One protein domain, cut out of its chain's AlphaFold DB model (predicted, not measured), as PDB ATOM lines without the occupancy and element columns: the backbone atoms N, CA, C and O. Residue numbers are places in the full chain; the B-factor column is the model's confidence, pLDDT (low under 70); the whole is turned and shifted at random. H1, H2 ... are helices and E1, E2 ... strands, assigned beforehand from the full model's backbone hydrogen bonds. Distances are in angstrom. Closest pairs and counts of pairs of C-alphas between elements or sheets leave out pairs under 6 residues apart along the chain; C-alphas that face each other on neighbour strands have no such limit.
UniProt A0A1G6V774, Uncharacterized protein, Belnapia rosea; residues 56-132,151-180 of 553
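Overview. This is residues 56 to 132 and 151 to 180 of the 553 residues of an uncharacterized protein of Belnapia rosea (UniProt A0A1G6V774). A small head is built on a twisted four-stranded antiparallel sheet, and one long helix, H2, runs away from it like a handle, its residues 123 to 132 sticking out. The short helix H1 sits beside the strands, and after the cut the unnamed residues 151 to 165 run back to the head. The printed part has 107 residues with two named helices and four named strands, in the order E1, E2, H1, H2, E3, E4 along the chain; the sheet's order is E1, E2, E4, E3, and the class is mixed, helices and strands. The whole is only just loose, close to extended, with a radius of gyration of the C-alphas of 19.0 A, and spans 67 by 26 by 25 A, H2 making the length.

Arrangement. The edge strand E1, residues 56 to 59, and the inner strand E2, residues 68 to 72, form a hairpin, antiparallel at 149 degrees, with N 58 and O 69 within hydrogen-bond range at 2.8 A. E4, residues 176 to 179, is antiparallel to E2 at 158 degrees, with N 70 and O 178 2.8 A apart. The edge strand E3, residues 166 to 169, forms a hairpin with E4 at 154 degrees, with N 168 and O 177 2.8 A apart. E1 and E3 are apart. From edge to edge the strands' lines turn by 79 degrees. H1, residues 73 to 78, is on the sheet but only just at the sheet's level, its height over the sheet being 3.8 A; its closest C-alphas to E1 are those of Gly 73 and Leu 56, 6.0 A apart. H2, residues 102 to 132, only grazes the sheet with its residues 102 to 104, and is apart from H1. In H1 and H2 every O i to N i+4 pair is within hydrogen-bond range.

Along the chain. E1 begins at C-alpha 56, (14.160, -0.907, 105.288), and is 10.3 A long; E2 is 13.9 A and H1 8.7 A. H2 measures 44.9 A, from C-alpha 102 at (12.876, -3.938, 91.848) to C-alpha 132 at (-20.845, 25.169, 85.979). E3 is 10.7 A long, and E4, 10.6 A, ends at C-alpha 179, (19.005, -10.968, 105.047).

Size, cuts and confidence. The C-alphas of Asn 132 and Glu 171, the two farthest apart, are 67.2 A apart. Residues 133 to 150 are not printed, and C-alphas 132 and 151 are 19.9 A apart across this cut. The link from H1 to H2 is long, 23 residues; in it residues 85 to 86 pair antiparallel with residues 93 to 94. The mean pLDDT of the printed part is 87.8, and residues 151, 153 and 154 are under 70.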
ATOM      1  N   LEU A  56      14.399  -1.409 106.641       93.88
ATOM      2  CA  LEU A  56      14.160  -0.907 105.288       93.88
ATOM      3  C   LEU A  56      14.677  -1.897 104.247       93.88
ATOM      4  O   LEU A  56      15.841  -2.290 104.314       93.88
ATOM      5  N   ASP A  57      13.855  -2.215 103.247       94.62
ATOM      6  CA  ASP A  57      14.229  -3.112 102.148       94.62
ATOM      7  C   ASP A  57      15.258  -2.477 101.212       94.62
ATOM      8  O   ASP A  57      15.079  -1.337 100.763       94.62
ATOM      9  N   ARG A  58      16.308  -3.237 100.891       95.00
ATOM     10  CA  ARG A  58      17.410  -2.860 100.005       95.00
ATOM     11  C   ARG A  58      17.788  -4.014  99.084       95.00
ATOM     12  O   ARG A  58      17.657  -5.185  99.434       95.00
ATOM     13  N   GLU A  59      18.293  -3.670  97.910       95.06
ATOM     14  CA  GLU A  59      18.770  -4.632  96.916       95.06
ATOM     15  C   GLU A  59      20.095  -4.163  96.334       95.06
ATOM     16  O   GLU A  59      20.327  -2.963  96.171       95.06
ATOM     17  N   CYS A  60      20.989  -5.111  96.053       94.88
ATOM     18  CA  CYS A  60      22.230  -4.810  95.365       94.88
ATOM     19  C   CYS A  60      21.949  -4.325  93.933       94.88
ATOM     20  O   CYS A  60      21.347  -5.078  93.171       94.88
ATOM     21  N   PRO A  61      22.452  -3.146  93.520       93.88
ATOM     22  CA  PRO A  61      22.234  -2.639  92.165       93.88
ATOM     23  C   PRO A  61      23.053  -3.372  91.090       93.88
ATOM     24  O   PRO A  61      22.866  -3.125  89.903       93.88
ATOM     25  N   ALA A  62      23.979  -4.257  91.474       91.56
ATOM     26  CA  ALA A  62      24.734  -5.054  90.517       91.56
ATOM     27  C   ALA A  62      23.849  -6.164  89.930       91.56
ATOM     28  O   ALA A  62      23.416  -7.059  90.660       91.56
ATOM     29  N   GLU A  63      23.658  -6.144  88.608       89.75
ATOM     30  CA  GLU A  63      22.775  -7.065  87.866       89.75
ATOM     31  C   GLU A  63      23.095  -8.549  88.095       89.75
ATOM     32  O   GLU A  63      22.201  -9.387  88.107       89.75
ATOM     33  N   GLN A  64      24.369  -8.884  88.317       91.38
ATOM     34  CA  GLN A  64      24.798 -10.264  88.569       91.38
ATOM     35  C   GLN A  64      24.516 -10.738  90.004       91.38
ATOM     36  O   GLN A  64      24.649 -11.924  90.288       91.38
ATOM     37  N   CYS A  65      24.193  -9.825  90.925       91.88
ATOM     38  CA  CYS A  65      24.033 -10.137  92.342       91.88
ATOM     39  C   CYS A  65      22.581 -10.022  92.801       91.88
ATOM     40  O   CYS A  65      22.071 -10.988  93.361       91.88
ATOM     41  N   LEU A  66      21.948  -8.855  92.609       92.25
ATOM     42  CA  LEU A  66      20.556  -8.566  93.005       92.25
ATOM     43  C   LEU A  66      20.191  -9.031  94.430       92.25
ATOM     44  O   LEU A  66      19.047  -9.362  94.730       92.25
ATOM     45  N   PHE A  67      21.180  -9.091  95.324       93.62
ATOM     46  CA  PHE A  67      20.989  -9.625  96.664       93.62
ATOM     47  C   PHE A  67      20.103  -8.697  97.488       93.62
ATOM     48  O   PHE A  67      20.416  -7.511  97.632       93.62
ATOM     49  N   THR A  68      19.035  -9.251  98.055       94.06
ATOM     50  CA  THR A  68      18.083  -8.528  98.896       94.06
ATOM     51  C   THR A  68      18.459  -8.634 100.370       94.06
ATOM     52  O   THR A  68      18.809  -9.691 100.896       94.06
ATOM     53  N   PHE A  69      18.395  -7.502 101.057       94.62
ATOM     54  CA  PHE A  69      18.691  -7.381 102.479       94.62
ATOM     55  C   PHE A  69      17.883  -6.232 103.068       94.62
ATOM     56  O   PHE A  69      17.293  -5.434 102.341       94.62
ATOM     57  N   LYS A  70      17.857  -6.126 104.393       95.44
ATOM     58  CA  LYS A  70      17.242  -4.995 105.074       95.44
ATOM     59  C   LYS A  70      18.207  -4.367 106.063       95.44
ATOM     60  O   LYS A  70      19.037  -5.054 106.656       95.44
ATOM     61  N   VAL A  71      18.091  -3.060 106.261       95.06
ATOM     62  CA  VAL A  71      18.897  -2.299 107.230       95.06
ATOM     63  C   VAL A  71      17.960  -1.540 108.151       95.06
ATOM     64  O   VAL A  71      16.978  -0.970 107.679       95.06
ATOM     65  N   HIS A  72      18.243  -1.525 109.453       96.38
ATOM     66  CA  HIS A  72      17.428  -0.766 110.397       96.38
ATOM     67  C   HIS A  72      17.418   0.726 110.022       96.38
ATOM     68  O   HIS A  72      18.467   1.293 109.717       96.38
ATOM     69  N   GLY A  73      16.252   1.375 110.055       93.12
ATOM     70  CA  GLY A  73      16.066   2.749 109.578       93.12
ATOM     71  C   GLY A  73      16.980   3.766 110.263       93.12
ATOM     72  O   GLY A  73      17.622   4.571 109.589       93.12
ATOM     73  N   ASP A  74      17.118   3.679 111.589       93.88
ATOM     74  CA  ASP A  74      18.052   4.530 112.342       93.88
ATOM     75  C   ASP A  74      19.500   4.372 111.864       93.88
ATOM     76  O   ASP A  74      20.221   5.355 111.701       93.88
ATOM     77  N   ASP A  75      19.925   3.139 111.590       94.06
ATOM     78  CA  ASP A  75      21.299   2.817 111.204       94.06
ATOM     79  C   ASP A  75      21.556   3.231 109.746       94.06
ATOM     80  O   ASP A  75      22.632   3.726 109.415       94.06
ATOM     81  N   TRP A  76      20.539   3.123 108.883       92.94
ATOM     82  CA  TRP A  76      20.563   3.632 107.509       92.94
ATOM     83  C   TRP A  76      20.738   5.155 107.434       92.94
ATOM     84  O   TRP A  76      21.291   5.680 106.465       92.94
ATOM     85  N   ASN A  77      20.262   5.877 108.447       90.06
ATOM     86  CA  ASN A  77      20.369   7.332 108.513       90.06
ATOM     87  C   ASN A  77      21.608   7.814 109.277       90.06
ATOM     88  O   ASN A  77      22.106   8.898 108.987       90.06
ATOM     89  N   SER A  78      22.101   7.037 110.246       89.75
ATOM     90  CA  SER A  78      23.193   7.455 111.138       89.75
ATOM     91  C   SER A  78      24.552   6.825 110.825       89.75
ATOM     92  O   SER A  78      25.577   7.468 111.042       89.75
ATOM     93  N   LEU A  79      24.588   5.584 110.327       87.44
ATOM     94  CA  LEU A  79      25.822   4.818 110.109       87.44
ATOM     95  C   LEU A  79      26.180   4.664 108.629       87.44
ATOM     96  O   LEU A  79      27.363   4.588 108.293       87.44
ATOM     97  N   VAL A  80      25.179   4.593 107.749       87.62
ATOM     98  CA  VAL A  80      25.381   4.442 106.301       87.62
ATOM     99  C   VAL A  80      25.662   5.807 105.671       87.62
ATOM    100  O   VAL A  80      24.863   6.736 105.780       87.62
ATOM    101  N   LYS A  81      26.800   5.932 104.985       86.56
ATOM    102  CA  LYS A  81      27.190   7.173 104.301       86.56
ATOM    103  C   LYS A  81      26.481   7.303 102.952       86.56
ATOM    104  O   LYS A  81      26.224   6.308 102.284       86.56
ATOM    105  N   GLU A  82      26.269   8.537 102.494       79.69
ATOM    106  CA  GLU A  82      25.604   8.810 101.208       79.69
ATOM    107  C   GLU A  82      26.314   8.195  99.992       79.69
ATOM    108  O   GLU A  82      25.655   7.705  99.077       79.69
ATOM    109  N   GLY A  83      27.650   8.202  99.965       78.25
ATOM    110  CA  GLY A  83      28.433   7.717  98.819       78.25
ATOM    111  C   GLY A  83      28.889   6.258  98.905       78.25
ATOM    112  O   GLY A  83      29.357   5.716  97.908       78.25
ATOM    113  N   GLU A  84      28.784   5.623 100.074       83.38
ATOM    114  CA  GLU A  84      29.424   4.332 100.351       83.38
ATOM    115  C   GLU A  84      28.460   3.409 101.103       83.38
ATOM    116  O   GLU A  84      28.432   3.380 102.333       83.38
ATOM    117  N   VAL A  85      27.677   2.637 100.352       91.75
ATOM    118  CA  VAL A  85      26.943   1.475 100.868       91.75
ATOM    119  C   VAL A  85      27.567   0.225 100.269       91.75
ATOM    120  O   VAL A  85      27.941   0.226  99.097       91.75
ATOM    121  N   PHE A  86      27.677  -0.840 101.056       93.62
ATOM    122  CA  PHE A  86      28.297  -2.092 100.633       93.62
ATOM    123  C   PHE A  86      27.256  -3.202 100.519       93.62
ATOM    124  O   PHE A  86      26.419  -3.379 101.399       93.62
ATOM    125  N   CYS A  87      27.320  -4.005  99.457       93.81
ATOM    126  CA  CYS A  87      26.455  -5.176  99.351       93.81
ATOM    127  C   CYS A  87      26.867  -6.204 100.412       93.81
ATOM    128  O   CYS A  87      28.033  -6.613 100.410       93.81
ATOM    129  N   PRO A  88      25.940  -6.704 101.249       92.44
ATOM    130  CA  PRO A  88      26.287  -7.724 102.229       92.44
ATOM    131  C   PRO A  88      26.768  -9.041 101.615       92.44
ATOM    132  O   PRO A  88      27.483  -9.783 102.276       92.44
ATOM    133  N   MET A  89      26.419  -9.329 100.359       90.19
ATOM    134  CA  MET A  89      26.804 -10.557  99.661       90.19
ATOM    135  C   MET A  89      28.110 -10.397  98.870       90.19
ATOM    136  O   MET A  89      29.090 -11.083  99.144       90.19
ATOM    137  N   CYS A  90      28.143  -9.486  97.892       89.81
ATOM    138  CA  CYS A  90      29.247  -9.373  96.927       89.81
ATOM    139  C   CYS A  90      30.191  -8.185  97.175       89.81
ATOM    140  O   CYS A  90      31.125  -7.973  96.405       89.81
ATOM    141  N   ARG A  91      29.933  -7.379  98.217       91.06
ATOM    142  CA  ARG A  91      30.655  -6.139  98.559       91.06
ATOM    143  C   ARG A  91      30.556  -4.997  97.537       91.06
ATOM    144  O   ARG A  91      31.158  -3.955  97.774       91.06
ATOM    145  N   HIS A  92      29.788  -5.135  96.450       92.19
ATOM    146  CA  HIS A  92      29.571  -4.048  95.486       92.19
ATOM    147  C   HIS A  92      29.233  -2.729  96.196       92.19
ATOM    148  O   HIS A  92      28.440  -2.729  97.142       92.19
ATOM    149  N   THR A  93      29.851  -1.632  95.755       92.31
ATOM    150  CA  THR A  93      29.704  -0.311  96.371       92.31
ATOM    151  C   THR A  93      28.930   0.614  95.449       92.31
ATOM    152  O   THR A  93      29.293   0.765  94.286       92.31
ATOM    153  N   ALA A  94      27.892   1.255  95.980       91.06
ATOM    154  CA  ALA A  94      27.110   2.246  95.252       91.06
ATOM    155  C   ALA A  94      26.553   3.314  96.210       91.06
ATOM    156  O   ALA A  94      26.400   3.029  97.406       91.06
ATOM    157  N   PRO A  95      26.213   4.518  95.710       91.75
ATOM    158  CA  PRO A  95      25.572   5.558  96.507       91.75
ATOM    159  C   PRO A  95      24.249   5.092  97.115       91.75
ATOM    160  O   PRO A  95      23.546   4.258  96.547       91.75
ATOM    161  N   ARG A  96      23.868   5.681  98.249       89.62
ATOM    162  CA  ARG A  96      22.699   5.303  99.058       89.62
ATOM    163  C   ARG A  96      21.385   5.265  98.270       89.62
ATOM    164  O   ARG A  96      20.569   4.376  98.498       89.62
ATOM    165  N   GLY A  97      21.216   6.174  97.309       87.75
ATOM    166  CA  GLY A  97      20.042   6.251  96.429       87.75
ATOM    167  C   GLY A  97      19.942   5.162  95.352       87.75
ATOM    168  O   GLY A  97      18.963   5.133  94.617       87.75
ATOM    169  N   SER A  98      20.928   4.270  95.222       91.44
ATOM    170  CA  SER A  98      20.913   3.190  94.223       91.44
ATOM    171  C   SER A  98      20.377   1.857  94.758       91.44
ATOM    172  O   SER A  98      20.243   0.908  93.995       91.44
ATOM    173  N   TRP A  99      20.070   1.757  96.054       94.12
ATOM    174  CA  TRP A  99      19.774   0.487  96.736       94.12
ATOM    175  C   TRP A  99      18.277   0.210  96.864       94.12
ATOM    176  O   TRP A  99      17.793  -0.155  97.935       94.12
ATOM    177  N   HIS A 100      17.535   0.412  95.782       93.00
ATOM    178  CA  HIS A 100      16.103   0.133  95.738       93.00
ATOM    179  C   HIS A 100      15.847  -1.274  95.217       93.00
ATOM    180  O   HIS A 100      16.467  -1.697  94.245       93.00
ATOM    181  N   THR A 101      14.904  -1.988  95.831       91.56
ATOM    182  CA  THR A 101      14.445  -3.267  95.277       91.56
ATOM    183  C   THR A 101      13.692  -3.035  93.970       91.56
ATOM    184  O   THR A 101      13.059  -1.990  93.779       91.56
ATOM    185  N   GLN A 102      13.680  -4.022  93.076       89.50
ATOM    186  CA  GLN A 102      12.876  -3.938  91.848       89.50
ATOM    187  C   GLN A 102      11.389  -3.673  92.136       89.50
ATOM    188  O   GLN A 102      10.734  -2.915  91.419       89.50
ATOM    189  N   ALA A 103      10.865  -4.239  93.228       87.62
ATOM    190  CA  ALA A 103       9.505  -3.980  93.690       87.62
ATOM    191  C   ALA A 103       9.303  -2.512  94.108       87.62
ATOM    192  O   ALA A 103       8.301  -1.910  93.725       87.62
ATOM    193  N   GLN A 104      10.260  -1.912  94.828       90.25
ATOM    194  CA  GLN A 104      10.216  -0.492  95.197       90.25
ATOM    195  C   GLN A 104      10.274   0.421  93.973       90.25
ATOM    196  O   GLN A 104       9.514   1.384  93.899       90.25
ATOM    197  N   VAL A 105      11.133   0.114  92.994       89.00
ATOM    198  CA  VAL A 105      11.227   0.885  91.744       89.00
ATOM    199  C   VAL A 105       9.902   0.836  90.986       89.00
ATOM    200  O   VAL A 105       9.377   1.879  90.594       89.00
ATOM    201  N   LYS A 106       9.318  -0.357  90.829       88.31
ATOM    202  CA  LYS A 106       8.026  -0.532  90.157       88.31
ATOM    203  C   LYS A 106       6.899   0.207  90.885       88.31
ATOM    204  O   LYS A 106       6.158   0.962  90.257       88.31
ATOM    205  N   ALA A 107       6.803   0.047  92.203       86.62
ATOM    206  CA  ALA A 107       5.803   0.740  93.011       86.62
ATOM    207  C   ALA A 107       5.984   2.268  92.952       86.62
ATOM    208  O   ALA A 107       5.005   3.004  92.859       86.62
ATOM    209  N   GLY A 108       7.227   2.756  92.921       87.19
ATOM    210  CA  GLY A 108       7.537   4.175  92.749       87.19
ATOM    211  C   GLY A 108       7.112   4.733  91.389       87.19
ATOM    212  O   GLY A 108       6.580   5.842  91.323       87.19
ATOM    213  N   GLN A 109       7.269   3.966  90.307       86.12
ATOM    214  CA  GLN A 109       6.765   4.346  88.980       86.12
ATOM    215  C   GLN A 109       5.236   4.447  88.970       86.12
ATOM    216  O   GLN A 109       4.681   5.432  88.480       86.12
ATOM    217  N   GLU A 110       4.548   3.462  89.553       85.62
ATOM    218  CA  GLU A 110       3.087   3.477  89.693       85.62
ATOM    219  C   GLU A 110       2.621   4.670  90.544       85.62
ATOM    220  O   GLU A 110       1.691   5.385  90.156       85.62
ATOM    221  N   TYR A 111       3.320   4.956  91.647       86.19
ATOM    222  CA  TYR A 111       3.086   6.117  92.507       86.19
ATOM    223  C   TYR A 111       3.237   7.437  91.732       86.19
ATOM    224  O   TYR A 111       2.356   8.297  91.790       86.19
ATOM    225  N   ALA A 112       4.305   7.597  90.944       85.00
ATOM    226  CA  ALA A 112       4.539   8.796  90.136       85.00
ATOM    227  C   ALA A 112       3.466   8.993  89.050       85.00
ATOM    228  O   ALA A 112       2.943  10.098  88.872       85.00
ATOM    229  N   VAL A 113       3.070   7.917  88.362       86.00
ATOM    230  CA  VAL A 113       1.983   7.954  87.370       86.00
ATOM    231  C   VAL A 113       0.657   8.343  88.027       86.00
ATOM    232  O   VAL A 113      -0.106   9.138  87.472       86.00
ATOM    233  N   ASN A 114       0.378   7.821  89.220       84.50
ATOM    234  CA  ASN A 114      -0.842   8.124  89.960       84.50
ATOM    235  C   ASN A 114      -0.864   9.570  90.485       84.50
ATOM    236  O   ASN A 114      -1.886  10.241  90.330       84.50
ATOM    237  N   GLN A 115       0.259  10.102  90.984       83.12
ATOM    238  CA  GLN A 115       0.422  11.532  91.304       83.12
ATOM    239  C   GLN A 115       0.044  12.408  90.106       83.12
ATOM    240  O   GLN A 115      -0.769  13.331  90.226       83.12
ATOM    241  N   PHE A 116       0.595  12.090  88.933       84.50
ATOM    242  CA  PHE A 116       0.354  12.839  87.705       84.50
ATOM    243  C   PHE A 116      -1.118  12.787  87.274       84.50
ATOM    244  O   PHE A 116      -1.748  13.828  87.064       84.50
ATOM    245  N   LYS A 117      -1.709  11.585  87.230       84.25
ATOM    246  CA  LYS A 117      -3.140  11.394  86.934       84.25
ATOM    247  C   LYS A 117      -4.027  12.155  87.919       84.25
ATOM    248  O   LYS A 117      -5.010  12.765  87.495       84.25
ATOM    249  N   GLY A 118      -3.681  12.152  89.206       84.06
ATOM    250  CA  GLY A 118      -4.397  12.893  90.242       84.06
ATOM    251  C   GLY A 118      -4.352  14.405  90.016       84.06
ATOM    252  O   GLY A 118      -5.392  15.061  90.053       84.06
ATOM    253  N   ARG A 119      -3.174  14.968  89.712       85.94
ATOM    254  CA  ARG A 119      -3.018  16.405  89.409       85.94
ATOM    255  C   ARG A 119      -3.871  16.837  88.212       85.94
ATOM    256  O   ARG A 119      -4.645  17.787  88.334       85.94
ATOM    257  N   LEU A 120      -3.823  16.087  87.106       86.75
ATOM    258  CA  LEU A 120      -4.657  16.358  85.929       86.75
ATOM    259  C   LEU A 120      -6.151  16.230  86.237       86.75
ATOM    260  O   LEU A 120      -6.930  17.126  85.918       86.75
ATOM    261  N   SER A 121      -6.557  15.151  86.910       85.62
ATOM    262  CA  SER A 121      -7.966  14.909  87.245       85.62
ATOM    263  C   SER A 121      -8.532  16.020  88.136       85.62
ATOM    264  O   SER A 121      -9.661  16.473  87.925       85.62
ATOM    265  N   ARG A 122      -7.743  16.531  89.091       86.56
ATOM    266  CA  ARG A 122      -8.117  17.696  89.906       86.56
ATOM    267  C   ARG A 122      -8.268  18.962  89.076       86.56
ATOM    268  O   ARG A 122      -9.259  19.668  89.269       86.56
ATOM    269  N   ALA A 123      -7.344  19.230  88.155       88.19
ATOM    270  CA  ALA A 123      -7.406  20.399  87.283       88.19
ATOM    271  C   ALA A 123      -8.663  20.376  86.393       88.19
ATOM    272  O   ALA A 123      -9.431  21.336  86.400       88.19
ATOM    273  N   VAL A 124      -8.964  19.238  85.751       88.12
ATOM    274  CA  VAL A 124     -10.168  19.062  84.914       88.12
ATOM    275  C   VAL A 124     -11.455  19.230  85.729       88.12
ATOM    276  O   VAL A 124     -12.368  19.952  85.325       88.12
ATOM    277  N   ARG A 125     -11.542  18.622  86.922       87.25
ATOM    278  CA  ARG A 125     -12.704  18.811  87.813       87.25
ATOM    279  C   ARG A 125     -12.827  20.253  88.304       87.25
ATOM    280  O   ARG A 125     -13.934  20.721  88.567       87.25
ATOM    281  N   ALA A 126     -11.714  20.956  88.491       87.62
ATOM    282  CA  ALA A 126     -11.712  22.356  88.898       87.62
ATOM    283  C   ALA A 126     -12.153  23.291  87.760       87.62
ATOM    284  O   ALA A 126     -12.832  24.279  88.048       87.62
ATOM    285  N   ASP A 127     -11.813  22.979  86.510       87.88
ATOM    286  CA  ASP A 127     -12.308  23.680  85.321       87.88
ATOM    287  C   ASP A 127     -13.807  23.432  85.121       87.88
ATOM    288  O   ASP A 127     -14.577  24.386  85.014       87.88
ATOM    289  N   SER A 128     -14.264  22.178  85.221       86.75
ATOM    290  CA  SER A 128     -15.694  21.840  85.120       86.75
ATOM    291  C   SER A 128     -16.540  22.516  86.206       86.75
ATOM    292  O   SER A 128     -17.638  22.997  85.928       86.75
ATOM    293  N   ARG A 129     -16.039  22.599  87.448       86.44
ATOM    294  CA  ARG A 129     -16.711  23.338  88.533       86.44
ATOM    295  C   ARG A 129     -16.785  24.835  88.239       86.44
ATOM    296  O   ARG A 129     -17.840  25.433  88.429       86.44
ATOM    297  N   SER A 130     -15.696  25.430  87.751       86.38
ATOM    298  CA  SER A 130     -15.674  26.841  87.350       86.38
ATOM    299  C   SER A 130     -16.603  27.127  86.165       86.38
ATOM    300  O   SER A 130     -17.249  28.170  86.153       86.38
ATOM    301  N   TRP A 131     -16.723  26.202  85.211       85.00
ATOM    302  CA  TRP A 131     -17.677  26.290  84.104       85.00
ATOM    303  C   TRP A 131     -19.131  26.266  84.588       85.00
ATOM    304  O   TRP A 131     -19.911  27.145  84.223       85.00
ATOM    305  N   ASN A 132     -19.486  25.300  85.445       84.50
ATOM    306  CA  ASN A 132     -20.845  25.169  85.979       84.50
ATOM    307  C   ASN A 132     -21.238  26.374  86.847       84.50
ATOM    308  O   ASN A 132     -22.353  26.871  86.732       84.50
ATOM    309  N   PRO A 151     -11.894   8.012  91.423       67.56
ATOM    310  CA  PRO A 151     -11.481   8.886  92.517       67.56
ATOM    311  C   PRO A 151      -9.984   9.196  92.423       67.56
ATOM    312  O   PRO A 151      -9.225   8.459  91.789       67.56
ATOM    313  N   ASP A 152      -9.574  10.320  93.015       70.00
ATOM    314  CA  ASP A 152      -8.153  10.658  93.074       70.00
ATOM    315  C   ASP A 152      -7.395   9.479  93.702       70.00
ATOM    316  O   ASP A 152      -7.829   8.987  94.746       70.00
ATOM    317  N   PRO A 153      -6.318   8.993  93.060       69.12
ATOM    318  CA  PRO A 153      -5.593   7.849  93.576       69.12
ATOM    319  C   PRO A 153      -5.056   8.169  94.971       69.12
ATOM    320  O   PRO A 153      -4.472   9.233  95.198       69.12
ATOM    321  N   GLU A 154      -5.280   7.244  95.900       69.56
ATOM    322  CA  GLU A 154      -4.752   7.342  97.251       69.56
ATOM    323  C   GLU A 154      -3.243   7.099  97.214       69.56
ATOM    324  O   GLU A 154      -2.759   6.107  96.666       69.56
ATOM    325  N   MET A 155      -2.489   8.050  97.756       73.25
ATOM    326  CA  MET A 155      -1.035   8.027  97.703       73.25
ATOM    327  C   MET A 155      -0.480   7.240  98.892       73.25
ATOM    328  O   MET A 155       0.002   7.828  99.857       73.25
ATOM    329  N   VAL A 156      -0.574   5.913  98.822       74.88
ATOM    330  CA  VAL A 156      -0.099   5.012  99.882       74.88
ATOM    331  C   VAL A 156       1.421   4.809  99.773       74.88
ATOM    332  O   VAL A 156       1.924   4.624  98.659       74.88
ATOM    333  N   PRO A 157       2.172   4.850 100.887       78.94
ATOM    334  CA  PRO A 157       3.594   4.522 100.895       78.94
ATOM    335  C   PRO A 157       3.893   3.091 100.449       78.94
ATOM    336  O   PRO A 157       3.090   2.175 100.643       78.94
ATOM    337  N   VAL A 158       5.082   2.892  99.877       83.19
ATOM    338  CA  VAL A 158       5.545   1.559  99.483       83.19
ATOM    339  C   VAL A 158       5.870   0.767 100.744       83.19
ATOM    340  O   VAL A 158       6.802   1.106 101.475       83.19
ATOM    341  N   GLN A 159       5.083  -0.279 100.979       83.62
ATOM    342  CA  GLN A 159       5.200  -1.153 102.140       83.62
ATOM    343  C   GLN A 159       6.468  -2.006 102.059       83.62
ATOM    344  O   GLN A 159       6.812  -2.520 100.989       83.62
ATOM    345  N   ALA A 160       7.138  -2.186 103.196       81.38
ATOM    346  CA  ALA A 160       8.220  -3.154 103.303       81.38
ATOM    347  C   ALA A 160       7.686  -4.593 103.274       81.38
ATOM    348  O   ALA A 160       6.571  -4.890 103.707       81.38
ATOM    349  N   THR A 161       8.524  -5.500 102.789       87.19
ATOM    350  CA  THR A 161       8.299  -6.948 102.842       87.19
ATOM    351  C   THR A 161       8.339  -7.482 104.275       87.19
ATOM    352  O   THR A 161       8.815  -6.806 105.190       87.19
ATOM    353  N   GLU A 162       7.867  -8.716 104.483       84.75
ATOM    354  CA  GLU A 162       7.891  -9.359 105.801       84.75
ATOM    355  C   GLU A 162       9.299  -9.356 106.433       84.75
ATOM    356  O   GLU A 162      10.300  -9.511 105.718       84.75
ATOM    357  N   PRO A 163       9.406  -9.204 107.767       84.50
ATOM    358  CA  PRO A 163      10.691  -9.213 108.450       84.50
ATOM    359  C   PRO A 163      11.491 -10.485 108.173       84.50
ATOM    360  O   PRO A 163      11.010 -11.613 108.310       84.50
ATOM    361  N   PHE A 164      12.768 -10.309 107.840       87.88
ATOM    362  CA  PHE A 164      13.672 -11.440 107.690       87.88
ATOM    363  C   PHE A 164      14.032 -12.031 109.056       87.88
ATOM    364  O   PHE A 164      14.248 -11.319 110.045       87.88
ATOM    365  N   ARG A 165      14.113 -13.367 109.095       82.69
ATOM    366  CA  ARG A 165      14.438 -14.121 110.315       82.69
ATOM    367  C   ARG A 165      15.919 -14.040 110.675       82.69
ATOM    368  O   ARG A 165      16.243 -13.983 111.855       82.69
ATOM    369  N   LEU A 166      16.809 -14.062 109.680       83.75
ATOM    370  CA  LEU A 166      18.248 -13.960 109.922       83.75
ATOM    371  C   LEU A 166      18.621 -12.497 110.103       83.75
ATOM    372  O   LEU A 166      18.312 -11.660 109.251       83.75
ATOM    373  N   ARG A 167      19.277 -12.200 111.223       87.38
ATOM    374  CA  ARG A 167      19.667 -10.845 111.602       87.38
ATOM    375  C   ARG A 167      21.072 -10.823 112.120       87.38
ATOM    376  O   ARG A 167      21.555 -11.800 112.684       87.38
ATOM    377  N   ASP A 168      21.679  -9.666 111.964       86.50
ATOM    378  CA  ASP A 168      23.053  -9.466 112.328       86.50
ATOM    379  C   ASP A 168      23.288  -8.026 112.799       86.50
ATOM    380  O   ASP A 168      22.519  -7.107 112.508       86.50
ATOM    381  N   THR A 169      24.328  -7.836 113.600       90.88
ATOM    382  CA  THR A 169      24.751  -6.534 114.117       90.88
ATOM    383  C   THR A 169      26.258  -6.442 114.010       90.88
ATOM    384  O   THR A 169      26.970  -7.171 114.691       90.88
ATOM    385  N   CYS A 170      26.753  -5.546 113.160       87.94
ATOM    386  CA  CYS A 170      28.177  -5.451 112.863       87.94
ATOM    387  C   CYS A 170      29.006  -5.146 114.123       87.94
ATOM    388  O   CYS A 170      28.782  -4.137 114.783       87.94
ATOM    389  N   GLU A 171      30.022  -5.956 114.415       84.06
ATOM    390  CA  GLU A 171      30.930  -5.723 115.556       84.06
ATOM    391  C   GLU A 171      31.861  -4.512 115.391       84.06
ATOM    392  O   GLU A 171      32.393  -4.015 116.379       84.06
ATOM    393  N   ALA A 172      32.062  -4.027 114.162       83.56
ATOM    394  CA  ALA A 172      32.942  -2.893 113.885       83.56
ATOM    395  C   ALA A 172      32.220  -1.540 113.993       83.56
ATOM    396  O   ALA A 172      32.797  -0.569 114.483       83.56
ATOM    397  N   CYS A 173      30.965  -1.451 113.529       87.81
ATOM    398  CA  CYS A 173      30.215  -0.188 113.502       87.81
ATOM    399  C   CYS A 173      28.845  -0.217 114.194       87.81
ATOM    400  O   CYS A 173      28.229   0.837 114.314       87.81
ATOM    401  N   GLY A 174      28.357  -1.379 114.636       89.94
ATOM    402  CA  GLY A 174      27.056  -1.528 115.298       89.94
ATOM    403  C   GLY A 174      25.842  -1.583 114.365       89.94
ATOM    404  O   GLY A 174      24.725  -1.692 114.853       89.94
ATOM    405  N   CYS A 175      26.028  -1.527 113.041       92.75
ATOM    406  CA  CYS A 175      24.920  -1.545 112.082       92.75
ATOM    407  C   CYS A 175      24.112  -2.844 112.173       92.75
ATOM    408  O   CYS A 175      24.676  -3.929 111.998       92.75
ATOM    409  N   ARG A 176      22.799  -2.717 112.368       94.50
ATOM    410  CA  ARG A 176      21.807  -3.794 112.380       94.50
ATOM    411  C   ARG A 176      21.257  -4.015 110.979       94.50
ATOM    412  O   ARG A 176      20.741  -3.094 110.340       94.50
ATOM    413  N   TYR A 177      21.353  -5.247 110.501       93.62
ATOM    414  CA  TYR A 177      20.854  -5.638 109.187       93.62
ATOM    415  C   TYR A 177      20.287  -7.056 109.221       93.62
ATOM    416  O   TYR A 177      20.570  -7.841 110.123       93.62
ATOM    417  N   SER A 178      19.445  -7.377 108.251       93.06
ATOM    418  CA  SER A 178      18.819  -8.685 108.104       93.06
ATOM    419  C   SER A 178      18.857  -9.119 106.645       93.06
ATOM    420  O   SER A 178      18.995  -8.294 105.741       93.06
ATOM    421  N   PHE A 179      18.822 -10.422 106.394       90.50
ATOM    422  CA  PHE A 179      19.005 -10.968 105.047       90.50
ATOM    423  C   PHE A 179      18.379 -12.355 104.914       90.50
ATOM    424  O   PHE A 179      17.996 -12.990 105.898       90.50
ATOM    425  N   VAL A 180      18.294 -12.838 103.679       84.12
ATOM    426  CA  VAL A 180      17.942 -14.223 103.360       84.12
ATOM    427  C   VAL A 180      19.211 -14.940 102.900       84.12
ATOM    428  O   VAL A 180      20.000 -14.395 102.133       84.12
TER     429      VAL A 180